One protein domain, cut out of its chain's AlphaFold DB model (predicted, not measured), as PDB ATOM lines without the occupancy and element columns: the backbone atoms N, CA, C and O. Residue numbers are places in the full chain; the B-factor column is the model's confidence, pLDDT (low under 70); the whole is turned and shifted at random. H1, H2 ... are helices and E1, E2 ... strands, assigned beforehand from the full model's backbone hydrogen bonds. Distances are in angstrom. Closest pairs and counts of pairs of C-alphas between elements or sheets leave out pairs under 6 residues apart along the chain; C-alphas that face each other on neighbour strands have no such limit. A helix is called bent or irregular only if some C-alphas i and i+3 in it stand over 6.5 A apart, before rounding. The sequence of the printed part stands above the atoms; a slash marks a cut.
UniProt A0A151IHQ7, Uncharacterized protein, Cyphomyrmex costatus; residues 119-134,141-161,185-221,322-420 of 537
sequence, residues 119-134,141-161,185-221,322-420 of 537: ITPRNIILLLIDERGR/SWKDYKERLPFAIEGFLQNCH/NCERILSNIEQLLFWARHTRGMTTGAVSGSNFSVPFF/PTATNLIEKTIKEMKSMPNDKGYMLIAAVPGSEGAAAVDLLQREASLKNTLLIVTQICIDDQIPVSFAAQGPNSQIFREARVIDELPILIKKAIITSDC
ATOM      1  N   ILE A 119      21.525  -4.919  -5.560       67.69
ATOM      2  CA  ILE A 119      22.676  -5.800  -5.346       67.69
ATOM      3  C   ILE A 119      22.900  -5.952  -3.833       67.69
ATOM      4  O   ILE A 119      23.186  -4.976  -3.143       67.69
ATOM      5  N   THR A 120      22.809  -7.177  -3.310       73.62
ATOM      6  CA  THR A 120      23.182  -7.475  -1.919       73.62
ATOM      7  C   THR A 120      24.659  -7.131  -1.689       73.62
ATOM      8  O   THR A 120      25.516  -7.632  -2.426       73.62
ATOM      9  N   PRO A 121      25.021  -6.338  -0.662       84.62
ATOM     10  CA  PRO A 121      26.416  -6.216  -0.264       84.62
ATOM     11  C   PRO A 121      26.895  -7.560   0.303       84.62
ATOM     12  O   PRO A 121      26.499  -7.965   1.393       84.62
ATOM     13  N   ARG A 122      27.757  -8.263  -0.443       86.56
ATOM     14  CA  ARG A 122      28.362  -9.532   0.001       86.56
ATOM     15  C   ARG A 122      29.335  -9.315   1.159       86.56
ATOM     16  O   ARG A 122      29.441 -10.165   2.033       86.56
ATOM     17  N   ASN A 123      30.048  -8.192   1.160       91.12
ATOM     18  CA  ASN A 123      30.977  -7.832   2.225       91.12
ATOM     19  C   ASN A 123      30.564  -6.510   2.875       91.12
ATOM     20  O   ASN A 123      29.962  -5.650   2.229       91.12
ATOM     21  N   ILE A 124      30.933  -6.324   4.138       92.75
ATOM     22  CA  ILE A 124      30.634  -5.116   4.909       92.75
ATOM     23  C   ILE A 124      31.881  -4.689   5.663       92.75
ATOM     24  O   ILE A 124      32.561  -5.520   6.262       92.75
ATOM     25  N   ILE A 125      32.177  -3.394   5.633       93.50
ATOM     26  CA  ILE A 125      33.270  -2.806   6.401       93.50
ATOM     27  C   ILE A 125      32.753  -1.544   7.088       93.50
ATOM     28  O   ILE A 125      32.349  -0.596   6.417       93.50
ATOM     29  N   LEU A 126      32.779  -1.546   8.420       92.81
ATOM     30  CA  LEU A 126      32.503  -0.384   9.259       92.81
ATOM     31  C   LEU A 126      33.828   0.135   9.830       92.81
ATOM     32  O   LEU A 126      34.448  -0.522  10.666       92.81
ATOM     33  N   LEU A 127      34.258   1.305   9.364       91.06
ATOM     34  CA  LEU A 127      35.430   2.015   9.862       91.06
ATOM     35  C   LEU A 127      34.991   3.093  10.860       91.06
ATOM     36  O   LEU A 127      34.263   4.021  10.505       91.06
ATOM     37  N   LEU A 128      35.457   2.963  12.097       88.62
ATOM     38  CA  LEU A 128      35.246   3.894  13.198       88.62
ATOM     39  C   LEU A 128      36.512   4.742  13.372       88.62
ATOM     40  O   LEU A 128      37.591   4.198  13.604       88.62
ATOM     41  N   ILE A 129      36.398   6.064  13.244       87.12
ATOM     42  CA  ILE A 129      37.534   6.988  13.369       87.12
ATOM     43  C   ILE A 129      37.505   7.668  14.741       87.12
ATOM     44  O   ILE A 129      36.599   8.443  15.052       87.12
ATOM     45  N   ASP A 130      38.527   7.395  15.546       82.94
ATOM     46  CA  ASP A 130      38.731   7.995  16.859       82.94
ATOM     47  C   ASP A 130      39.458   9.340  16.736       82.94
ATOM     48  O   ASP A 130      40.685   9.404  16.628       82.94
ATOM     49  N   GLU A 131      38.705  10.440  16.716       76.38
ATOM     50  CA  GLU A 131      39.274  11.797  16.694       76.38
ATOM     51  C   GLU A 131      39.563  12.357  18.103       76.38
ATOM     52  O   GLU A 131      39.968  13.515  18.240       76.38
ATOM     53  N   ARG A 132      39.413  11.542  19.162       66.00
ATOM     54  CA  ARG A 132      39.706  11.938  20.544       66.00
ATOM     55  C   ARG A 132      41.177  12.348  20.674       66.00
ATOM     56  O   ARG A 132      42.087  11.581  20.377       66.00
ATOM     57  N   GLY A 133      41.415  13.579  21.125       54.84
ATOM     58  CA  GLY A 133      42.762  14.126  21.312       54.84
ATOM     59  C   GLY A 133      43.363  14.864  20.107       54.84
ATOM     60  O   GLY A 133      44.456  15.413  20.245       54.84
ATOM     61  N   ARG A 134      42.677  14.977  18.956       57.62
ATOM     62  CA  ARG A 134      43.027  16.035  17.988       57.62
ATOM     63  C   ARG A 134      42.594  17.389  18.556       57.62
ATOM     64  O   ARG A 134      41.416  17.601  18.836       57.62
ATOM     65  N   SER A 141      38.558  17.815   9.473       61.00
ATOM     66  CA  SER A 141      39.207  16.489   9.390       61.00
ATOM     67  C   SER A 141      38.555  15.577   8.346       61.00
ATOM     68  O   SER A 141      39.230  14.864   7.611       61.00
ATOM     69  N   TRP A 142      37.233  15.689   8.222       72.06
ATOM     70  CA  TRP A 142      36.412  14.968   7.261       72.06
ATOM     71  C   TRP A 142      36.749  15.240   5.777       72.06
ATOM     72  O   TRP A 142      36.542  14.365   4.936       72.06
ATOM     73  N   LYS A 143      37.284  16.419   5.415       69.88
ATOM     74  CA  LYS A 143      37.615  16.791   4.020       69.88
ATOM     75  C   LYS A 143      38.734  15.933   3.436       69.88
ATOM     76  O   LYS A 143      38.631  15.536   2.276       69.88
ATOM     77  N   ASP A 144      39.726  15.580   4.252       71.06
ATOM     78  CA  ASP A 144      40.824  14.694   3.854       71.06
ATOM     79  C   ASP A 144      40.309  13.316   3.404       71.06
ATOM     80  O   ASP A 144      40.928  12.680   2.554       71.06
ATOM     81  N   TYR A 145      39.173  12.862   3.951       75.31
ATOM     82  CA  TYR A 145      38.526  11.608   3.557       75.31
ATOM     83  C   TYR A 145      37.669  11.780   2.293       75.31
ATOM     84  O   TYR A 145      37.713  10.913   1.421       75.31
ATOM     85  N   LYS A 146      36.948  12.906   2.145       69.56
ATOM     86  CA  LYS A 146      36.132  13.212   0.947       69.56
ATOM     87  C   LYS A 146      36.950  13.312  -0.340       69.56
ATOM     88  O   LYS A 146      36.480  12.926  -1.403       69.56
ATOM     89  N   GLU A 147      38.164  13.854  -0.257       72.38
ATOM     90  CA  GLU A 147      39.049  13.981  -1.423       72.38
ATOM     91  C   GLU A 147      39.643  12.625  -1.859       72.38
ATOM     92  O   GLU A 147      40.054  12.483  -3.010       72.38
ATOM     93  N   ARG A 148      39.651  11.615  -0.973       71.94
ATOM     94  CA  ARG A 148      40.172  10.258  -1.234       71.94
ATOM     95  C   ARG A 148      39.075   9.289  -1.683       71.94
ATOM     96  O   ARG A 148      39.240   8.574  -2.674       71.94
ATOM     97  N   LEU A 149      37.929   9.302  -0.999       71.50
ATOM     98  CA  LEU A 149      36.753   8.497  -1.329       71.50
ATOM     99  C   LEU A 149      35.595   9.382  -1.821       71.50
ATOM    100  O   LEU A 149      35.026  10.130  -1.027       71.50
ATOM    101  N   PRO A 150      35.157   9.246  -3.091       70.94
ATOM    102  CA  PRO A 150      33.906   9.838  -3.553       70.94
ATOM    103  C   PRO A 150      32.727   9.035  -2.985       70.94
ATOM    104  O   PRO A 150      32.206   8.113  -3.621       70.94
ATOM    105  N   PHE A 151      32.339   9.350  -1.751       76.38
ATOM    106  CA  PHE A 151      31.229   8.697  -1.064       76.38
ATOM    107  C   PHE A 151      29.906   8.899  -1.816       76.38
ATOM    108  O   PHE A 151      29.643   9.961  -2.378       76.38
ATOM    109  N   ALA A 152      29.046   7.878  -1.815       74.88
ATOM    110  CA  ALA A 152      27.727   7.980  -2.444       74.88
ATOM    111  C   ALA A 152      26.762   8.821  -1.589       74.88
ATOM    112  O   ALA A 152      25.886   9.517  -2.113       74.88
ATOM    113  N   ILE A 153      26.923   8.727  -0.265       83.31
ATOM    114  CA  ILE A 153      26.135   9.417   0.755       83.31
ATOM    115  C   ILE A 153      27.075   9.937   1.824       83.31
ATOM    116  O   ILE A 153      27.966   9.227   2.282       83.31
ATOM    117  N   GLU A 154      26.802  11.159   2.249       84.69
ATOM    118  CA  GLU A 154      27.438  11.826   3.371       84.69
ATOM    119  C   GLU A 154      26.337  12.409   4.251       84.69
ATOM    120  O   GLU A 154      25.280  12.808   3.748       84.69
ATOM    121  N   GLY A 155      26.589  12.498   5.551       82.88
ATOM    122  CA  GLY A 155      25.659  13.132   6.466       82.88
ATOM    123  C   GLY A 155      26.229  13.318   7.862       82.88
ATOM    124  O   GLY A 155      27.408  13.079   8.131       82.88
ATOM    125  N   PHE A 156      25.341  13.753   8.746       83.19
ATOM    126  CA  PHE A 156      25.616  14.041  10.141       83.19
ATOM    127  C   PHE A 156      24.577  13.310  10.989       83.19
ATOM    128  O   PHE A 156      23.381  13.533  10.810       83.19
ATOM    129  N   LEU A 157      25.028  12.431  11.881       82.25
ATOM    130  CA  LEU A 157      24.174  11.704  12.818       82.25
ATOM    131  C   LEU A 157      24.115  12.473  14.132       82.25
ATOM    132  O   LEU A 157      25.135  12.926  14.654       82.25
ATOM    133  N   GLN A 158      22.921  12.602  14.697       79.06
ATOM    134  CA  GLN A 158      22.765  13.111  16.047       79.06
ATOM    135  C   GLN A 158      23.316  12.080  17.041       79.06
ATOM    136  O   GLN A 158      23.075  10.877  16.903       79.06
ATOM    137  N   ASN A 159      24.068  12.553  18.036       66.50
ATOM    138  CA  ASN A 159      24.729  11.672  18.997       66.50
ATOM    139  C   ASN A 159      23.743  11.065  20.019       66.50
ATOM    140  O   ASN A 159      23.891   9.924  20.440       66.50
ATOM    141  N   CYS A 160      22.684  11.810  20.355       63.66
ATOM    142  CA  CYS A 160      21.575  11.362  21.196       63.66
ATOM    143  C   CYS A 160      20.231  11.480  20.478       63.66
ATOM    144  O   CYS A 160      19.995  12.420  19.718       63.66
ATOM    145  N   HIS A 161      19.278  10.632  20.873       57.12
ATOM    146  CA  HIS A 161      17.877  11.040  20.859       57.12
ATOM    147  C   HIS A 161      17.670  12.135  21.912       57.12
ATOM    148  O   HIS A 161      17.346  11.841  23.065       57.12
ATOM    149  N   ASN A 185      25.149   7.874  26.275       58.44
ATOM    150  CA  ASN A 185      25.930   6.683  26.548       58.44
ATOM    151  C   ASN A 185      26.427   6.056  25.235       58.44
ATOM    152  O   ASN A 185      25.752   5.203  24.655       58.44
ATOM    153  N   CYS A 186      27.625   6.460  24.797       63.84
ATOM    154  CA  CYS A 186      28.317   5.887  23.639       63.84
ATOM    155  C   CYS A 186      28.457   4.347  23.718       63.84
ATOM    156  O   CYS A 186      28.565   3.692  22.680       63.84
ATOM    157  N   GLU A 187      28.418   3.748  24.918       61.06
ATOM    158  CA  GLU A 187      28.436   2.289  25.122       61.06
ATOM    159  C   GLU A 187      27.243   1.588  24.453       61.06
ATOM    160  O   GLU A 187      27.339   0.431  24.053       61.06
ATOM    161  N   ARG A 188      26.111   2.279  24.264       63.91
ATOM    162  CA  ARG A 188      24.923   1.685  23.637       63.91
ATOM    163  C   ARG A 188      25.156   1.327  22.169       63.91
ATOM    164  O   ARG A 188      24.691   0.289  21.699       63.91
ATOM    165  N   ILE A 189      25.941   2.149  21.471       68.62
ATOM    166  CA  ILE A 189      26.378   1.899  20.095       68.62
ATOM    167  C   ILE A 189      27.262   0.645  20.063       68.62
ATOM    168  O   ILE A 189      27.099  -0.192  19.176       68.62
ATOM    169  N   LEU A 190      28.144   0.475  21.058       65.50
ATOM    170  CA  LEU A 190      28.984  -0.716  21.208       65.50
ATOM    171  C   LEU A 190      28.146  -1.985  21.401       65.50
ATOM    172  O   LEU A 190      28.353  -2.954  20.671       65.50
ATOM    173  N   SER A 191      27.146  -1.968  22.288       68.06
ATOM    174  CA  SER A 191      26.228  -3.105  22.469       68.06
ATOM    175  C   SER A 191      25.442  -3.444  21.193       68.06
ATOM    176  O   SER A 191      25.233  -4.617  20.881       68.06
ATOM    177  N   ASN A 192      25.026  -2.439  20.418       77.56
ATOM    178  CA  ASN A 192      24.329  -2.659  19.146       77.56
ATOM    179  C   ASN A 192      25.271  -3.207  18.051       77.56
ATOM    180  O   ASN A 192      24.853  -4.013  17.217       77.56
ATOM    181  N   ILE A 193      26.547  -2.808  18.062       82.31
ATOM    182  CA  ILE A 193      27.608  -3.345  17.196       82.31
ATOM    183  C   ILE A 193      27.910  -4.815  17.528       82.31
ATOM    184  O   ILE A 193      28.027  -5.639  16.620       82.31
ATOM    185  N   GLU A 194      27.973  -5.167  18.812       79.06
ATOM    186  CA  GLU A 194      28.160  -6.545  19.276       79.06
ATOM    187  C   GLU A 194      27.026  -7.462  18.781       79.06
ATOM    188  O   GLU A 194      27.274  -8.509  18.176       79.06
ATOM    189  N   GLN A 195      25.772  -7.025  18.940       83.38
ATOM    190  CA  GLN A 195      24.596  -7.742  18.435       83.38
ATOM    191  C   GLN A 195      24.606  -7.892  16.904       83.38
ATOM    192  O   GLN A 195      24.201  -8.936  16.383       83.38
ATOM    193  N   LEU A 196      25.090  -6.880  16.174       86.69
ATOM    194  CA  LEU A 196      25.236  -6.939  14.719       86.69
ATOM    195  C   LEU A 196      26.267  -7.998  14.296       86.69
ATOM    196  O   LEU A 196      25.971  -8.798  13.405       86.69
ATOM    197  N   LEU A 197      27.434  -8.046  14.949       86.75
ATOM    198  CA  LEU A 197      28.456  -9.073  14.708       86.75
ATOM    199  C   LEU A 197      27.933 -10.478  15.031       86.75
ATOM    200  O   LEU A 197      28.111 -11.400  14.231       86.75
ATOM    201  N   PHE A 198      27.240 -10.641  16.162       85.19
ATOM    202  CA  PHE A 198      26.612 -11.908  16.542       85.19
ATOM    203  C   PHE A 198      25.635 -12.394  15.462       85.19
ATOM    204  O   PHE A 198      25.741 -13.521  14.976       85.19
ATOM    205  N   TRP A 199      24.716 -11.528  15.032       89.56
ATOM    206  CA  TRP A 199      23.731 -11.843  13.997       89.56
ATOM    207  C   TRP A 199      24.385 -12.130  12.632       89.56
ATOM    208  O   TRP A 199      24.010 -13.094  11.960       89.56
ATOM    209  N   ALA A 200      25.407 -11.368  12.230       88.44
ATOM    210  CA  ALA A 200      26.127 -11.604  10.977       88.44
ATOM    211  C   ALA A 200      26.820 -12.980  10.965       88.44
ATOM    212  O   ALA A 200      26.737 -13.715   9.977       88.44
ATOM    213  N   ARG A 201      27.439 -13.373  12.084       86.81
ATOM    214  CA  ARG A 201      28.095 -14.677  12.232       86.81
ATOM    215  C   ARG A 201      27.094 -15.831  12.306       86.81
ATOM    216  O   ARG A 201      27.217 -16.793  11.554       86.81
ATOM    217  N   HIS A 202      26.112 -15.750  13.203       83.81
ATOM    218  CA  HIS A 202      25.245 -16.883  13.547       83.81
ATOM    219  C   HIS A 202      23.990 -17.001  12.675       83.81
ATOM    220  O   HIS A 202      23.546 -18.115  12.414       83.81
ATOM    221  N   THR A 203      23.426 -15.888  12.194       85.00
ATOM    222  CA  THR A 203      22.225 -15.896  11.339       85.00
ATOM    223  C   THR A 203      22.570 -15.835   9.852       85.00
ATOM    224  O   THR A 203      21.874 -16.445   9.044       85.00
ATOM    225  N   ARG A 204      23.636 -15.117   9.465       83.69
ATOM    226  CA  ARG A 204      24.049 -14.986   8.052       83.69
ATOM    227  C   ARG A 204      25.236 -15.856   7.640       83.69
ATOM    228  O   ARG A 204      25.467 -16.001   6.445       83.69
ATOM    229  N   GLY A 205      25.961 -16.454   8.588       83.00
ATOM    230  CA  GLY A 205      27.138 -17.277   8.290       83.00
ATOM    231  C   GLY A 205      28.325 -16.479   7.736       83.00
ATOM    232  O   GLY A 205      29.209 -17.062   7.112       83.00
ATOM    233  N   MET A 206      28.348 -15.156   7.922       87.81
ATOM    234  CA  MET A 206      29.435 -14.299   7.442       87.81
ATOM    235  C   MET A 206      30.692 -14.488   8.296       87.81
ATOM    236  O   MET A 206      30.614 -14.683   9.511       87.81
ATOM    237  N   THR A 207      31.866 -14.366   7.677       87.06
ATOM    238  CA  THR A 207      33.133 -14.306   8.418       87.06
ATOM    239  C   THR A 207      33.228 -12.942   9.102       87.06
ATOM    240  O   THR A 207      33.267 -11.919   8.424       87.06
ATOM    241  N   THR A 208      33.253 -12.901  10.431       87.38
ATOM    242  CA  THR A 208      33.335 -11.646  11.196       87.38
ATOM    243  C   THR A 208      34.754 -11.365  11.676       87.38
ATOM    244  O   THR A 208      35.385 -12.260  12.237       87.38
ATOM    245  N   GLY A 209      35.216 -10.123  11.538       83.75
ATOM    246  CA  GLY A 209      36.485  -9.641  12.082       83.75
ATOM    247  C   GLY A 209      36.316  -8.322  12.837       83.75
ATOM    248  O   GLY A 209      35.509  -7.477  12.444       83.75
ATOM    249  N   ALA A 210      37.095  -8.143  13.902       84.69
ATOM    250  CA  ALA A 210      37.187  -6.896  14.655       84.69
ATOM    251  C   ALA A 210      38.659  -6.485  14.788       84.69
ATOM    252  O   ALA A 210      39.508  -7.322  15.092       84.69
ATOM    253  N   VAL A 211      38.958  -5.208  14.560       83.69
ATOM    254  CA  VAL A 211      40.288  -4.610  14.743       83.69
ATOM    255  C   VAL A 211      40.128  -3.334  15.558       83.69
ATOM    256  O   VAL A 211      39.235  -2.538  15.274       83.69
ATOM    257  N   SER A 212      41.005  -3.101  16.531       79.75
ATOM    258  CA  SER A 212      41.153  -1.782  17.143       79.75
ATOM    259  C   SER A 212      42.620  -1.384  17.203       79.75
ATOM    260  O   SER A 212      43.469  -2.174  17.611       79.75
ATOM    261  N   GLY A 213      42.909  -0.163  16.763       67.06
ATOM    262  CA  GLY A 213      44.196   0.507  16.944       67.06
ATOM    263  C   GLY A 213      44.068   1.853  17.659       67.06
ATOM    264  O   GLY A 213      44.989   2.663  17.592       67.06
ATOM    265  N   SER A 214      42.927   2.119  18.303       60.34
ATOM    266  CA  SER A 214      42.719   3.276  19.181       60.34
ATOM    267  C   SER A 214      42.246   2.808  20.561       60.34
ATOM    268  O   SER A 214      41.997   1.621  20.757       60.34
ATOM    269  N   ASN A 215      42.057   3.731  21.508       54.50
ATOM    270  CA  ASN A 215      41.595   3.425  22.873       54.50
ATOM    271  C   ASN A 215      40.107   3.002  22.939       54.50
ATOM    272  O   ASN A 215      39.460   3.122  23.979       54.50
ATOM    273  N   PHE A 216      39.536   2.569  21.816       51.78
ATOM    274  CA  PHE A 216      38.156   2.141  21.675       51.78
ATOM    275  C   PHE A 216      38.101   0.617  21.585       51.78
ATOM    276  O   PHE A 216      38.400   0.023  20.545       51.78
ATOM    277  N   SER A 217      37.712  -0.033  22.678       57.78
ATOM    278  CA  SER A 217      37.510  -1.479  22.707       57.78
ATOM    279  C   SER A 217      36.279  -1.847  21.873       57.78
ATOM    280  O   SER A 217      35.145  -1.587  22.273       57.78
ATOM    281  N   VAL A 218      36.488  -2.468  20.709       55.56
ATOM    282  CA  VAL A 218      35.392  -3.086  19.947       55.56
ATOM    283  C   VAL A 218      34.996  -4.378  20.678       55.56
ATOM    284  O   VAL A 218      35.845  -5.267  20.790       55.56
ATOM    285  N   PRO A 219      33.758  -4.517  21.191       49.53
ATOM    286  CA  PRO A 219      33.331  -5.710  21.908       49.53
ATOM    287  C   PRO A 219      33.386  -6.916  20.973       49.53
ATOM    288  O   PRO A 219      32.838  -6.910  19.867       49.53
ATOM    289  N   PHE A 220      34.082  -7.952  21.424       43.31
ATOM    290  CA  PHE A 220      34.286  -9.187  20.687       43.31
ATOM    291  C   PHE A 220      33.904 -10.365  21.571       43.31
ATOM    292  O   PHE A 220      34.252 -10.393  22.748       43.31
ATOM    293  N   PHE A 221      33.245 -11.365  20.992       40.78
ATOM    294  CA  PHE A 221      32.957 -12.619  21.679       40.78
ATOM    295  C   PHE A 221      34.225 -13.488  21.753       40.78
ATOM    296  O   PHE A 221      34.579 -14.102  20.736       40.78
ATOM    297  N   PRO A 322      52.743  -2.377  14.991       61.19
ATOM    298  CA  PRO A 322      51.797  -2.582  13.907       61.19
ATOM    299  C   PRO A 322      50.738  -1.481  13.960       61.19
ATOM    300  O   PRO A 322      49.971  -1.397  14.916       61.19
ATOM    301  N   THR A 323      50.724  -0.634  12.933       79.44
ATOM    302  CA  THR A 323      49.699   0.393  12.733       79.44
ATOM    303  C   THR A 323      48.329  -0.261  12.582       79.44
ATOM    304  O   THR A 323      48.219  -1.414  12.143       79.44
ATOM    305  N   ALA A 324      47.267   0.480  12.893       81.75
ATOM    306  CA  ALA A 324      45.900  -0.005  12.723       81.75
ATOM    307  C   ALA A 324      45.643  -0.408  11.259       81.75
ATOM    308  O   ALA A 324      44.990  -1.416  10.986       81.75
ATOM    309  N   THR A 325      46.249   0.314  10.310       84.50
ATOM    310  CA  THR A 325      46.252  -0.031   8.879       84.50
ATOM    311  C   THR A 325      46.853  -1.407   8.569       84.50
ATOM    312  O   THR A 325      46.235  -2.173   7.831       84.50
ATOM    313  N   ASN A 326      47.997  -1.766   9.162       84.25
ATOM    314  CA  ASN A 326      48.637  -3.072   8.955       84.25
ATOM    315  C   ASN A 326      47.786  -4.214   9.532       84.25
ATOM    316  O   ASN A 326      47.714  -5.298   8.948       84.25
ATOM    317  N   LEU A 327      47.124  -3.974  10.672       84.94
ATOM    318  CA  LEU A 327      46.192  -4.929  11.275       84.94
ATOM    319  C   LEU A 327      44.963  -5.138  10.378       84.94
ATOM    320  O   LEU A 327      44.635  -6.280  10.071       84.94
ATOM    321  N   ILE A 328      44.352  -4.060   9.872       86.25
ATOM    322  CA  ILE A 328      43.243  -4.129   8.904       86.25
ATOM    323  C   ILE A 328      43.654  -4.918   7.652       86.25
ATOM    324  O   ILE A 328      42.916  -5.804   7.223       86.25
ATOM    325  N   GLU A 329      44.830  -4.643   7.080       87.94
ATOM    326  CA  GLU A 329      45.328  -5.343   5.890       87.94
ATOM    327  C   GLU A 329      45.472  -6.852   6.130       87.94
ATOM    328  O   GLU A 329      45.003  -7.666   5.326       87.94
ATOM    329  N   LYS A 330      46.085  -7.229   7.259       86.88
ATOM    330  CA  LYS A 330      46.254  -8.624   7.674       86.88
ATOM    331  C   LYS A 330      44.897  -9.307   7.856       86.88
ATOM    332  O   LYS A 330      44.663 -10.344   7.237       86.88
ATOM    333  N   THR A 331      43.983  -8.705   8.617       86.19
ATOM    334  CA  THR A 331      42.649  -9.267   8.878       86.19
ATOM    335  C   THR A 331      41.834  -9.413   7.589       86.19
ATOM    336  O   THR A 331      41.182 -10.436   7.395       86.19
ATOM    337  N   ILE A 332      41.899  -8.452   6.658       87.00
ATOM    338  CA  ILE A 332      41.236  -8.567   5.348       87.00
ATOM    339  C   ILE A 332      41.808  -9.731   4.532       87.00
ATOM    340  O   ILE A 332      41.035 -10.492   3.947       87.00
ATOM    341  N   LYS A 333      43.134  -9.911   4.499       87.56
ATOM    342  CA  LYS A 333      43.767 -11.046   3.806       87.56
ATOM    343  C   LYS A 333      43.368 -12.385   4.429       87.56
ATOM    344  O   LYS A 333      43.029 -13.308   3.692       87.56
ATOM    345  N   GLU A 334      43.327 -12.472   5.756       83.25
ATOM    346  CA  GLU A 334      42.869 -13.661   6.485       83.25
ATOM    347  C   GLU A 334      41.399 -13.980   6.163       83.25
ATOM    348  O   GLU A 334      41.110 -15.078   5.682       83.25
ATOM    349  N   MET A 335      40.481 -13.015   6.282       82.88
ATOM    350  CA  MET A 335      39.061 -13.212   5.944       82.88
ATOM    351  C   MET A 335      38.832 -13.576   4.469       82.88
ATOM    352  O   MET A 335      37.955 -14.385   4.180       82.88
ATOM    353  N   LYS A 336      39.622 -13.019   3.537       83.69
ATOM    354  CA  LYS A 336      39.592 -13.384   2.107       83.69
ATOM    355  C   LYS A 336      40.141 -14.790   1.837       83.69
ATOM    356  O   LYS A 336      39.727 -15.412   0.863       83.69
ATOM    357  N   SER A 337      41.080 -15.275   2.654       79.06
ATOM    358  CA  SER A 337      41.669 -16.614   2.507       79.06
ATOM    359  C   SER A 337      40.724 -17.734   2.955       79.06
ATOM    360  O   SER A 337      40.821 -18.860   2.467       79.06
ATOM    361  N   MET A 338      39.775 -17.424   3.845       72.81
ATOM    362  CA  MET A 338      38.735 -18.356   4.269       72.81
ATOM    363  C   MET A 338      37.660 -18.482   3.173       72.81
ATOM    364  O   MET A 338      37.048 -17.478   2.802       72.81
ATOM    365  N   PRO A 339      37.370 -19.691   2.657       69.12
ATOM    366  CA  PRO A 339      36.351 -19.873   1.627       69.12
ATOM    367  C   PRO A 339      34.947 -19.688   2.219       69.12
ATOM    368  O   PRO A 339      34.358 -20.630   2.748       69.12
ATOM    369  N   ASN A 340      34.406 -18.472   2.112       74.12
ATOM    370  CA  ASN A 340      33.039 -18.144   2.517       74.12
ATOM    371  C   ASN A 340      32.245 -17.544   1.344       74.12
ATOM    372  O   ASN A 340      32.559 -16.460   0.843       74.12
ATOM    373  N   ASP A 341      31.192 -18.231   0.900       78.88
ATOM    374  CA  ASP A 341      30.276 -17.737  -0.129       78.88
ATOM    375  C   ASP A 341      29.432 -16.556   0.384       78.88
ATOM    376  O   ASP A 341      29.235 -15.590  -0.357       78.88
ATOM    377  N   LYS A 342      29.061 -16.560   1.674       83.25
ATOM    378  CA  LYS A 342      28.287 -15.502   2.357       83.25
ATOM    379  C   LYS A 342      29.059 -14.197   2.584       83.25
ATOM    380  O   LYS A 342      28.445 -13.194   2.926       83.25
ATOM    381  N   GLY A 343      30.375 -14.197   2.361       87.38
ATOM    382  CA  GLY A 343      31.237 -13.020   2.502       87.38
ATOM    383  C   GLY A 343      31.614 -12.693   3.949       87.38
ATOM    384  O   GLY A 343      31.549 -13.553   4.830       87.38
ATOM    385  N   TYR A 344      32.080 -11.463   4.187       89.94
ATOM    386  CA  TYR A 344      32.657 -11.056   5.475       89.94
ATOM    387  C   TYR A 344      32.141  -9.709   5.996       89.94
ATOM    388  O   TYR A 344      31.772  -8.827   5.222       89.94
ATOM    389  N   MET A 345      32.157  -9.542   7.319       91.75
ATOM    390  CA  MET A 345      31.869  -8.289   8.017       91.75
ATOM    391  C   MET A 345      33.072  -7.899   8.880       91.75
ATOM    392  O   MET A 345      33.428  -8.616   9.812       91.75
ATOM    393  N   LEU A 346      33.685  -6.758   8.573       91.38
ATOM    394  CA  LEU A 346      34.791  -6.176   9.331       91.38
ATOM    395  C   LEU A 346      34.320  -4.942  10.093       91.38
ATOM    396  O   LEU A 346      33.686  -4.063   9.508       91.38
ATOM    397  N   ILE A 347      34.707  -4.837  11.359       90.62
ATOM    398  CA  ILE A 347      34.593  -3.601  12.135       90.62
ATOM    399  C   ILE A 347      35.996  -3.199  12.582       90.62
ATOM    400  O   ILE A 347      36.704  -3.992  13.197       90.62
ATOM    401  N   ALA A 348      36.418  -1.991  12.226       89.50
ATOM    402  CA  ALA A 348      37.762  -1.501  12.493       89.50
ATOM    403  C   ALA A 348      37.707  -0.135  13.177       89.50
ATOM    404  O   ALA A 348      37.137   0.797  12.618       89.50
ATOM    405  N   ALA A 349      38.316  -0.003  14.354       87.88
ATOM    406  CA  ALA A 349      38.543   1.278  15.016       87.88
ATOM    407  C   ALA A 349      39.981   1.751  14.770       87.88
ATOM    408  O   ALA A 349      40.938   1.006  14.992       87.88
ATOM    409  N   VAL A 350      40.136   2.983  14.281       87.38
ATOM    410  CA  VAL A 350      41.433   3.580  13.927       87.38
ATOM    411  C   VAL A 350      41.576   4.974  14.534       87.38
ATOM    412  O   VAL A 350      40.597   5.721  14.572       87.38
ATOM    413  N   PRO A 351      42.780   5.381  14.965       83.62
ATOM    414  CA  PRO A 351      43.004   6.738  15.433       83.62
ATOM    415  C   PRO A 351      42.903   7.725  14.263       83.62
ATOM    416  O   PRO A 351      43.286   7.426  13.130       83.62
ATOM    417  N   GLY A 352      42.447   8.948  14.532       80.50
ATOM    418  CA  GLY A 352      42.311  10.012  13.532       80.50
ATOM    419  C   GLY A 352      43.635  10.452  12.891       80.50
ATOM    420  O   GLY A 352      43.627  11.195  11.914       80.50
ATOM    421  N   SER A 353      44.788  10.017  13.404       80.94
ATOM    422  CA  SER A 353      46.090  10.116  12.724       80.94
ATOM    423  C   SER A 353      46.213   9.154  11.532       80.94
ATOM    424  O   SER A 353      46.825   9.511  10.528       80.94
ATOM    425  N   GLU A 354      45.615   7.964  11.617       83.50
ATOM    426  CA  GLU A 354      45.685   6.902  10.606       83.50
ATOM    427  C   GLU A 354      44.435   6.801   9.720       83.50
ATOM    428  O   GLU A 354      44.504   6.195   8.652       83.50
ATOM    429  N   GLY A 355      43.308   7.413  10.110       83.44
ATOM    430  CA  GLY A 355      42.016   7.293   9.413       83.44
ATOM    431  C   GLY A 355      42.077   7.494   7.893       83.44
ATOM    432  O   GLY A 355      41.468   6.733   7.144       83.44
ATOM    433  N   ALA A 356      42.884   8.447   7.415       84.62
ATOM    434  CA  ALA A 356      43.045   8.708   5.985       84.62
ATOM    435  C   ALA A 356      43.812   7.591   5.245       84.62
ATOM    436  O   ALA A 356      43.473   7.251   4.115       84.62
ATOM    437  N   ALA A 357      44.808   6.984   5.896       86.75
ATOM    438  CA  ALA A 357      45.546   5.843   5.357       86.75
ATOM    439  C   ALA A 357      44.718   4.546   5.424       86.75
ATOM    440  O   ALA A 357      44.810   3.714   4.524       86.75
ATOM    441  N   ALA A 358      43.869   4.391   6.446       88.50
ATOM    442  CA  ALA A 358      42.899   3.298   6.525       88.50
ATOM    443  C   ALA A 358      41.859   3.392   5.395       88.50
ATOM    444  O   ALA A 358      41.591   2.398   4.726       88.50
ATOM    445  N   VAL A 359      41.345   4.595   5.120       87.88
ATOM    446  CA  VAL A 359      40.488   4.894   3.960       87.88
ATOM    447  C   VAL A 359      41.165   4.502   2.637       87.88
ATOM    448  O   VAL A 359      40.588   3.728   1.870       87.88
ATOM    449  N   ASP A 360      42.404   4.949   2.401       87.06
ATOM    450  CA  ASP A 360      43.162   4.625   1.181       87.06
ATOM    451  C   ASP A 360      43.424   3.119   1.018       87.06
ATOM    452  O   ASP A 360      43.510   2.619  -0.107       87.06
ATOM    453  N   LEU A 361      43.594   2.398   2.128       89.19
ATOM    454  CA  LEU A 361      43.801   0.952   2.138       89.19
ATOM    455  C   LEU A 361      42.504   0.212   1.809       89.19
ATOM    456  O   LEU A 361      42.496  -0.655   0.934       89.19
ATOM    457  N   LEU A 362      41.393   0.590   2.446       88.75
ATOM    458  CA  LEU A 362      40.082  -0.003   2.189       88.75
ATOM    459  C   LEU A 362      39.621   0.229   0.748       88.75
ATOM    460  O   LEU A 362      39.068  -0.684   0.148       88.75
ATOM    461  N   GLN A 363      39.907   1.387   0.150       84.56
ATOM    462  CA  GLN A 363      39.592   1.661  -1.258       84.56
ATOM    463  C   GLN A 363      40.345   0.746  -2.243       84.56
ATOM    464  O   GLN A 363      39.828   0.445  -3.319       84.56
ATOM    465  N   ARG A 364      41.561   0.304  -1.891       85.44
ATOM    466  CA  ARG A 364      42.378  -0.614  -2.710       85.44
ATOM    467  C   ARG A 364      42.008  -2.076  -2.477       85.44
ATOM    468  O   ARG A 364      41.945  -2.853  -3.425       85.44
ATOM    469  N   GLU A 365      41.781  -2.450  -1.221       84.00
ATOM    470  CA  GLU A 365      41.547  -3.837  -0.814       84.00
ATOM    471  C   GLU A 365      40.080  -4.274  -0.937       84.00
ATOM    472  O   GLU A 365      39.811  -5.445  -1.226       84.00
ATOM    473  N   ALA A 366      39.112  -3.379  -0.727       83.19
ATOM    474  CA  ALA A 366      37.691  -3.702  -0.793       83.19
ATOM    475  C   ALA A 366      37.114  -3.431  -2.189       83.19
ATOM    476  O   ALA A 366      37.191  -2.330  -2.728       83.19
ATOM    477  N   SER A 367      36.449  -4.432  -2.770       83.38
ATOM    478  CA  SER A 367      35.727  -4.233  -4.029       83.38
ATOM    479  C   SER A 367      34.417  -3.490  -3.768       83.38
ATOM    480  O   SER A 367      33.438  -4.103  -3.336       83.38
ATOM    481  N   LEU A 368      34.383  -2.188  -4.069       78.06
ATOM    482  CA  LEU A 368      33.214  -1.306  -3.900       78.06
ATOM    483  C   LEU A 368      31.946  -1.779  -4.644       78.06
ATOM    484  O   LEU A 368      30.848  -1.346  -4.315       78.06
ATOM    485  N   LYS A 369      32.074  -2.686  -5.626       81.25
ATOM    486  CA  LYS A 369      30.927  -3.305  -6.318       81.25
ATOM    487  C   LYS A 369      30.152  -4.290  -5.439       81.25
ATOM    488  O   LYS A 369      28.947  -4.414  -5.599       81.25
ATOM    489  N   ASN A 370      30.844  -4.973  -4.526       86.75
ATOM    490  CA  ASN A 370      30.295  -6.058  -3.701       86.75
ATOM    491  C   ASN A 370      30.425  -5.781  -2.193       86.75
ATOM    492  O   ASN A 370      30.077  -6.639  -1.384       86.75
ATOM    493  N   THR A 371      30.968  -4.620  -1.815       89.94
ATOM    494  CA  THR A 371      31.268  -4.255  -0.426       89.94
ATOM    495  C   THR A 371      30.545  -2.971  -0.061       89.94
ATOM    496  O   THR A 371      30.735  -1.959  -0.732       89.94
ATOM    497  N   LEU A 372      29.752  -3.007   1.008       92.00
ATOM    498  CA  LEU A 372      29.228  -1.811   1.660       92.00
ATOM    499  C   LEU A 372      30.296  -1.291   2.630       92.00
ATOM    500  O   LEU A 372      30.598  -1.935   3.636       92.00
ATOM    501  N   LEU A 373      30.884  -0.144   2.297       92.25
ATOM    502  CA  LEU A 373      31.842   0.572   3.133       92.25
ATOM    503  C   LEU A 373      31.120   1.714   3.848       92.25
ATOM    504  O   LEU A 373      30.483   2.551   3.207       92.25
ATOM    505  N   ILE A 374      31.248   1.754   5.169       91.75
ATOM    506  CA  ILE A 374      30.713   2.806   6.031       91.75
ATOM    507  C   ILE A 374      31.876   3.364   6.836       91.75
ATOM    508  O   ILE A 374      32.603   2.611   7.482       91.75
ATOM    509  N   VAL A 375      32.045   4.680   6.803       90.50
ATOM    510  CA  VAL A 375      33.037   5.403   7.599       90.50
ATOM    511  C   VAL A 375      32.278   6.351   8.514       90.50
ATOM    512  O   VAL A 375      31.433   7.110   8.044       90.50
ATOM    513  N   THR A 376      32.557   6.318   9.813       88.06
ATOM    514  CA  THR A 376      31.940   7.220  10.792       88.06
ATOM    515  C   THR A 376      32.942   7.604  11.870       88.06
ATOM    516  O   THR A 376      33.834   6.827  12.215       88.06
ATOM    517  N   GLN A 377      32.805   8.808  12.413       84.94
ATOM    518  CA  GLN A 377      33.528   9.203  13.621       84.94
ATOM    519  C   GLN A 377      32.977   8.443  14.841       84.94
ATOM    520  O   GLN A 377      31.835   7.975  14.837       84.94
ATOM    521  N   ILE A 378      33.794   8.296  15.884       78.00
ATOM    522  CA  ILE A 378      33.357   7.752  17.175       78.00
ATOM    523  C   ILE A 378      32.596   8.832  17.964       78.00
ATOM    524  O   ILE A 378      32.897  10.020  17.867       78.00
ATOM    525  N   CYS A 379      31.603   8.409  18.748       72.69
ATOM    526  CA  CYS A 379      30.875   9.234  19.716       72.69
ATOM    527  C   CYS A 379      31.845   9.856  20.746       72.69
ATOM    528  O   CYS A 379      32.580   9.134  21.426       72.69
ATOM    529  N   ILE A 380      31.872  11.194  20.836       64.69
ATOM    530  CA  ILE A 380      32.762  11.947  21.743       64.69
ATOM    531  C   ILE A 380      31.961  12.807  22.735       64.69
ATOM    532  O   ILE A 380      32.186  12.665  23.930       64.69
ATOM    533  N   ASP A 381      31.025  13.645  22.266       62.59
ATOM    534  CA  ASP A 381      30.238  14.575  23.099       62.59
ATOM    535  C   ASP A 381      28.799  14.743  22.574       62.59
ATOM    536  O   ASP A 381      28.563  14.735  21.364       62.59
ATOM    537  N   ASP A 382      27.832  14.976  23.463       57.34
ATOM    538  CA  ASP A 382      26.388  15.073  23.162       57.34
ATOM    539  C   ASP A 382      26.013  16.134  22.108       57.34
ATOM    540  O   ASP A 382      25.009  16.005  21.407       57.34
ATOM    541  N   GLN A 383      26.807  17.205  22.015       57.12
ATOM    542  CA  GLN A 383      26.519  18.382  21.185       57.12
ATOM    543  C   GLN A 383      27.199  18.351  19.810       57.12
ATOM    544  O   GLN A 383      26.920  19.212  18.974       57.12
ATOM    545  N   ILE A 384      28.104  17.399  19.567       68.31
ATOM    546  CA  ILE A 384      28.835  17.302  18.301       68.31
ATOM    547  C   ILE A 384      28.128  16.258  17.426       68.31
ATOM    548  O   ILE A 384      28.104  15.082  17.793       68.31
ATOM    549  N   PRO A 385      27.547  16.646  16.276       75.00
ATOM    550  CA  PRO A 385      26.985  15.674  15.354       75.00
ATOM    551  C   PRO A 385      28.109  14.822  14.756       75.00
ATOM    552  O   PRO A 385      29.143  15.340  14.330       75.00
ATOM    553  N   VAL A 386      27.897  13.512  14.710       82.19
ATOM    554  CA  VAL A 386      28.893  12.550  14.238       82.19
ATOM    555  C   VAL A 386      28.893  12.539  12.713       82.19
ATOM    556  O   VAL A 386      27.863  12.273  12.089       82.19
ATOM    557  N   SER A 387      30.040  12.823  12.093       84.94
ATOM    558  CA  SER A 387      30.164  12.746  10.633       84.94
ATOM    559  C   SER A 387      30.158  11.288  10.186       84.94
ATOM    560  O   SER A 387      30.885  10.463  10.750       84.94
ATOM    561  N   PHE A 388      29.386  10.980   9.144       88.50
ATOM    562  CA  PHE A 388      29.411   9.670   8.502       88.50
ATOM    563  C   PHE A 388      29.360   9.776   6.980       88.50
ATOM    564  O   PHE A 388      28.894  10.763   6.401       88.50
ATOM    565  N   ALA A 389      29.823   8.715   6.328       88.94
ATOM    566  CA  ALA A 389      29.658   8.514   4.905       88.94
ATOM    567  C   ALA A 389      29.548   7.024   4.565       88.94
ATOM    568  O   ALA A 389      30.085   6.162   5.265       88.94
ATOM    569  N   ALA A 390      28.841   6.724   3.477       90.12
ATOM    570  CA  ALA A 390      28.606   5.365   3.006       90.12
ATOM    571  C   ALA A 390      28.817   5.253   1.489       90.12
ATOM    572  O   ALA A 390      28.502   6.165   0.716       90.12
ATOM    573  N   GLN A 391      29.334   4.105   1.056       89.38
ATOM    574  CA  GLN A 391      29.557   3.776  -0.349       89.38
ATOM    575  C   GLN A 391      29.345   2.277  -0.597       89.38
ATOM    576  O   GLN A 391      29.586   1.449   0.278       89.38
ATOM    577  N   GLY A 392      28.915   1.931  -1.809       87.00
ATOM    578  CA  GLY A 392      28.671   0.551  -2.227       87.00
ATOM    579  C   GLY A 392      27.180   0.198  -2.278       87.00
ATOM    580  O   GLY A 392      26.331   1.102  -2.230       87.00
ATOM    581  N   PRO A 393      26.842  -1.097  -2.412       86.56
ATOM    582  CA  PRO A 393      25.467  -1.544  -2.609       86.56
ATOM    583  C   PRO A 393      24.576  -1.214  -1.408       86.56
ATOM    584  O   PRO A 393      25.026  -1.229  -0.264       86.56
ATOM    585  N   ASN A 394      23.310  -0.884  -1.674       85.81
ATOM    586  CA  ASN A 394      22.281  -0.531  -0.682       85.81
ATOM    587  C   ASN A 394      22.612   0.658   0.242       85.81
ATOM    588  O   ASN A 394      21.841   0.962   1.153       85.81
ATOM    589  N   SER A 395      23.689   1.403  -0.041       86.38
ATOM    590  CA  SER A 395      24.083   2.595   0.723       86.38
ATOM    591  C   SER A 395      22.959   3.636   0.844       86.38
ATOM    592  O   SER A 395      22.848   4.272   1.887       86.38
ATOM    593  N   GLN A 396      22.068   3.757  -0.150       85.44
ATOM    594  CA  GLN A 396      20.919   4.684  -0.161       85.44
ATOM    595  C   GLN A 396      20.047   4.649   1.108       85.44
ATOM    596  O   GLN A 396      19.507   5.686   1.493       85.44
ATOM    597  N   ILE A 397      19.972   3.504   1.792       85.38
ATOM    598  CA  ILE A 397      19.231   3.326   3.051       85.38
ATOM    599  C   ILE A 397      19.753   4.254   4.166       85.38
ATOM    600  O   ILE A 397      18.972   4.734   4.982       85.38
ATOM    601  N   PHE A 398      21.046   4.595   4.173       87.00
ATOM    602  CA  PHE A 398      21.633   5.467   5.197       87.00
ATOM    603  C   PHE A 398      21.237   6.949   5.072       87.00
ATOM    604  O   PHE A 398      21.565   7.729   5.958       87.00
ATOM    605  N   ARG A 399      20.478   7.357   4.039       84.19
ATOM    606  CA  ARG A 399      19.849   8.697   4.009       84.19
ATOM    607  C   ARG A 399      18.711   8.855   5.020       84.19
ATOM    608  O   ARG A 399      18.335   9.981   5.327       84.19
ATOM    609  N   GLU A 400      18.150   7.749   5.505       78.81
ATOM    610  CA  GLU A 400      17.104   7.750   6.533       78.81
ATOM    611  C   GLU A 400      17.679   7.932   7.949       78.81
ATOM    612  O   GLU A 400      16.928   8.268   8.862       78.81
ATOM    613  N   ALA A 401      18.992   7.730   8.122       82.12
ATOM    614  CA  ALA A 401      19.675   7.755   9.412       82.12
ATOM    615  C   ALA A 401      19.651   9.152  10.046       82.12
ATOM    616  O   ALA A 401      20.112  10.127   9.448       82.12
ATOM    617  N   ARG A 402      19.148   9.240  11.278       81.56
ATOM    618  CA  ARG A 402      19.117  10.467  12.085       81.56
ATOM    619  C   ARG A 402      19.989  10.361  13.322       81.56
ATOM    620  O   ARG A 402      20.589  11.359  13.710       81.56
ATOM    621  N   VAL A 403      20.063   9.180  13.934       81.81
ATOM    622  CA  VAL A 403      20.793   8.946  15.188       81.81
ATOM    623  C   VAL A 403      21.812   7.830  14.996       81.81
ATOM    624  O   VAL A 403      21.566   6.866  14.274       81.81
ATOM    625  N   ILE A 404      22.966   7.940  15.650       80.75
ATOM    626  CA  ILE A 404      24.046   6.948  15.533       80.75
ATOM    627  C   ILE A 404      23.641   5.531  15.988       80.75
ATOM    628  O   ILE A 404      24.069   4.551  15.377       80.75
ATOM    629  N   ASP A 405      22.732   5.423  16.964       78.94
ATOM    630  CA  ASP A 405      22.099   4.165  17.402       78.94
ATOM    631  C   ASP A 405      21.383   3.409  16.258       78.94
ATOM    632  O   ASP A 405      21.253   2.186  16.316       78.94
ATOM    633  N   GLU A 406      20.932   4.104  15.206       83.00
ATOM    634  CA  GLU A 406      20.235   3.496  14.065       83.00
ATOM    635  C   GLU A 406      21.204   2.814  13.084       83.00
ATOM    636  O   GLU A 406      20.785   1.959  12.302       83.00
ATOM    637  N   LEU A 407      22.505   3.138  13.121       86.62
ATOM    638  CA  LEU A 407      23.479   2.668  12.132       86.62
ATOM    639  C   LEU A 407      23.560   1.125  12.051       86.62
ATOM    640  O   LEU A 407      23.463   0.602  10.936       86.62
ATOM    641  N   PRO A 408      23.638   0.354  13.160       88.00
ATOM    642  CA  PRO A 408      23.643  -1.112  13.096       88.00
ATOM    643  C   PRO A 408      22.321  -1.697  12.574       88.00
ATOM    644  O   PRO A 408      22.321  -2.700  11.853       88.00
ATOM    645  N   ILE A 409      21.193  -1.044  12.872       86.38
ATOM    646  CA  ILE A 409      19.859  -1.434  12.389       86.38
ATOM    647  C   ILE A 409      19.775  -1.237  10.870       86.38
ATOM    648  O   ILE A 409      19.287  -2.113  10.155       86.38
ATOM    649  N   LEU A 410      20.305  -0.123  10.360       88.00
ATOM    650  CA  LEU A 410      20.350   0.179   8.930       88.00
ATOM    651  C   LEU A 410      21.334  -0.724   8.173       88.00
ATOM    652  O   LEU A 410      21.022  -1.131   7.056       88.00
ATOM    653  N   ILE A 411      22.450  -1.144   8.785       89.75
ATOM    654  CA  ILE A 411      23.326  -2.195   8.227       89.75
ATOM    655  C   ILE A 411      22.556  -3.517   8.095       89.75
ATOM    656  O   ILE A 411      22.540  -4.119   7.019       89.75
ATOM    657  N   LYS A 412      21.849  -3.947   9.150       88.81
ATOM    658  CA  LYS A 412      20.996  -5.149   9.113       88.81
ATOM    659  C   LYS A 412      19.902  -5.031   8.037       88.81
ATOM    660  O   LYS A 412      19.701  -5.974   7.269       88.81
ATOM    661  N   LYS A 413      19.256  -3.863   7.907       86.75
ATOM    662  CA  LYS A 413      18.284  -3.553   6.838       86.75
ATOM    663  C   LYS A 413      18.926  -3.645   5.446       86.75
ATOM    664  O   LYS A 413      18.331  -4.265   4.567       86.75
ATOM    665  N   ALA A 414      20.133  -3.115   5.241       86.19
ATOM    666  CA  ALA A 414      20.833  -3.134   3.952       86.19
ATOM    667  C   ALA A 414      21.203  -4.544   3.454       86.19
ATOM    668  O   ALA A 414      21.312  -4.744   2.247       86.19
ATOM    669  N   ILE A 415      21.342  -5.517   4.360       85.44
ATOM    670  CA  ILE A 415      21.561  -6.937   4.037       85.44
ATOM    671  C   ILE A 415      20.235  -7.666   3.785       85.44
ATOM    672  O   ILE A 415      20.151  -8.506   2.900       85.44
ATOM    673  N   ILE A 416      19.197  -7.385   4.583       81.50
ATOM    674  CA  ILE A 416      17.899  -8.077   4.479       81.50
ATOM    675  C   ILE A 416      17.098  -7.616   3.255       81.50
ATOM    676  O   ILE A 416      16.495  -8.441   2.581       81.50
ATOM    677  N   THR A 417      17.096  -6.314   2.948       65.12
ATOM    678  CA  THR A 417      16.217  -5.727   1.913       65.12
ATOM    679  C   THR A 417      16.445  -6.337   0.523       65.12
ATOM    680  O   THR A 417      15.515  -6.403  -0.270       65.12
ATOM    681  N   SER A 418      17.653  -6.827   0.238       55.50
ATOM    682  CA  SER A 418      18.019  -7.463  -1.033       55.50
ATOM    683  C   SER A 418      17.651  -8.947  -1.151       55.50
ATOM    684  O   SER A 418      17.645  -9.467  -2.261       55.50
ATOM    685  N   ASP A 419      17.309  -9.630  -0.054       51.25
ATOM    686  CA  ASP A 419      16.800 -11.013  -0.108       51.25
ATOM    687  C   ASP A 419      15.276 -11.059  -0.356       51.25
ATOM    688  O   ASP A 419      14.708 -12.110  -0.650       51.25
ATOM    689  N   CYS A 420      14.597  -9.918  -0.222       52.19
ATOM    690  CA  CYS A 420      13.141  -9.793  -0.241       52.19
ATOM    691  C   CYS A 420      12.602  -9.422  -1.633       52.19
ATOM    692  O   CYS A 420      11.920  -8.408  -1.772       52.19
TER     693      CYS A 420
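What this domain is: This is residues 119 to 134, 141 to 161, 185 to 221 and 322 to 420 of the 537 residues of an uncharacterized protein of Cyphomyrmex costatus (UniProt A0A151IHQ7). A twisted sheet of six strands makes the middle of a rounded, three-layered body, with helices covering both of its faces. H2, H5 and H6 pack over one face, H3 and H4 over the other, and the little helix H1 sits at one end of H4. The printed part has 173 residues, with elements in the order E1 H1 E2 H2 E3 H3 E4 H4 E5 E6 H5 H6; the class is mixed, helices and strands. The sheet is mixed, in the order E2 E6 E5 E1 E4 E3. The whole is compact, with a radius of gyration of the C-alphas of 14.7 A and spans of 41 by 37 by 33 A.

Where its parts are: E1, residues 123 to 130, begins at C-alpha 123 (30.977, -7.832, 2.225) and is 22.9 A long. H1 is residues 143 to 146 and E2 153 to 157. H2, residues 187 to 202, is 22.6 A long; E3 is 207 to 212. H3, residues 324 to 337, is 20.0 A long, and E4, 344 to 351, 22.9 A. H4 is residues 355 to 365, E5 371 to 377, E6 386 to 391 and H5 395 to 400. H6, residues 404 to 416, is 19.6 A long and ends at C-alpha 416 (17.899, -8.077, 4.479); it is only just irregular, with C-alphas 405 and 408 7.0 A apart.

How they stand to each other: E1 is parallel to E4 (N 126 to O 346, 2.9 A) and to E5 (N 127 to O 374, 2.8 A). E4 is parallel to edge strand E3 (N 209 to O 345, 2.9 A). E5 and E6 form an antiparallel hairpin (N 375 to O 389, 2.9 A), and E6 is antiparallel to edge strand E2 (N 155 to O 388, 3.0 A). E4, H4 and E5 make a split strand-helix-strand unit, two parallel strands joined through a helix with E1 between them, its crossover right-handed. H3 and H4 touch at a shallow tilt of 21 degrees, the same way, closest at C-alphas Thr 325 and Ala 358, 5.3 A. On the opposite face H2 and H6 touch at a shallow tilt of 14 degrees, closest at C-alphas Ile 189 and Asp 405, 5.5 A. H5 and H6 form a helical hairpin, closest at C-alphas Phe 398 and Leu 410, 6.6 A. H1 only just touches H4, with 3 pairs of C-alphas within 8 A, closest Tyr 145 and Ala 356, 5.9 A. In H2 and H3 every O i to N i+4 pair is within hydrogen-bond range; H4 has 6 of 7, H6 7 of 9, H5 0 of 2 but 3 of 3 O i to N i+3 pairs, and H1 is too short for an O i to N i+4 pair.

The domain as a whole: The C-alphas of Pro 339 and Gln 383, the two farthest apart, are 44.1 A apart. Residues 135 to 140, 162 to 184 and 222 to 321 are not printed, with C-alpha gaps of 9.4, 10.8 and 22.7 A. Of the links that are printed whole, none is long. Mean pLDDT of the printed part is 79.1; 37 residues are under 70, among them 185 to 191, 213 to 221, 380 to 384 and 417 to 420.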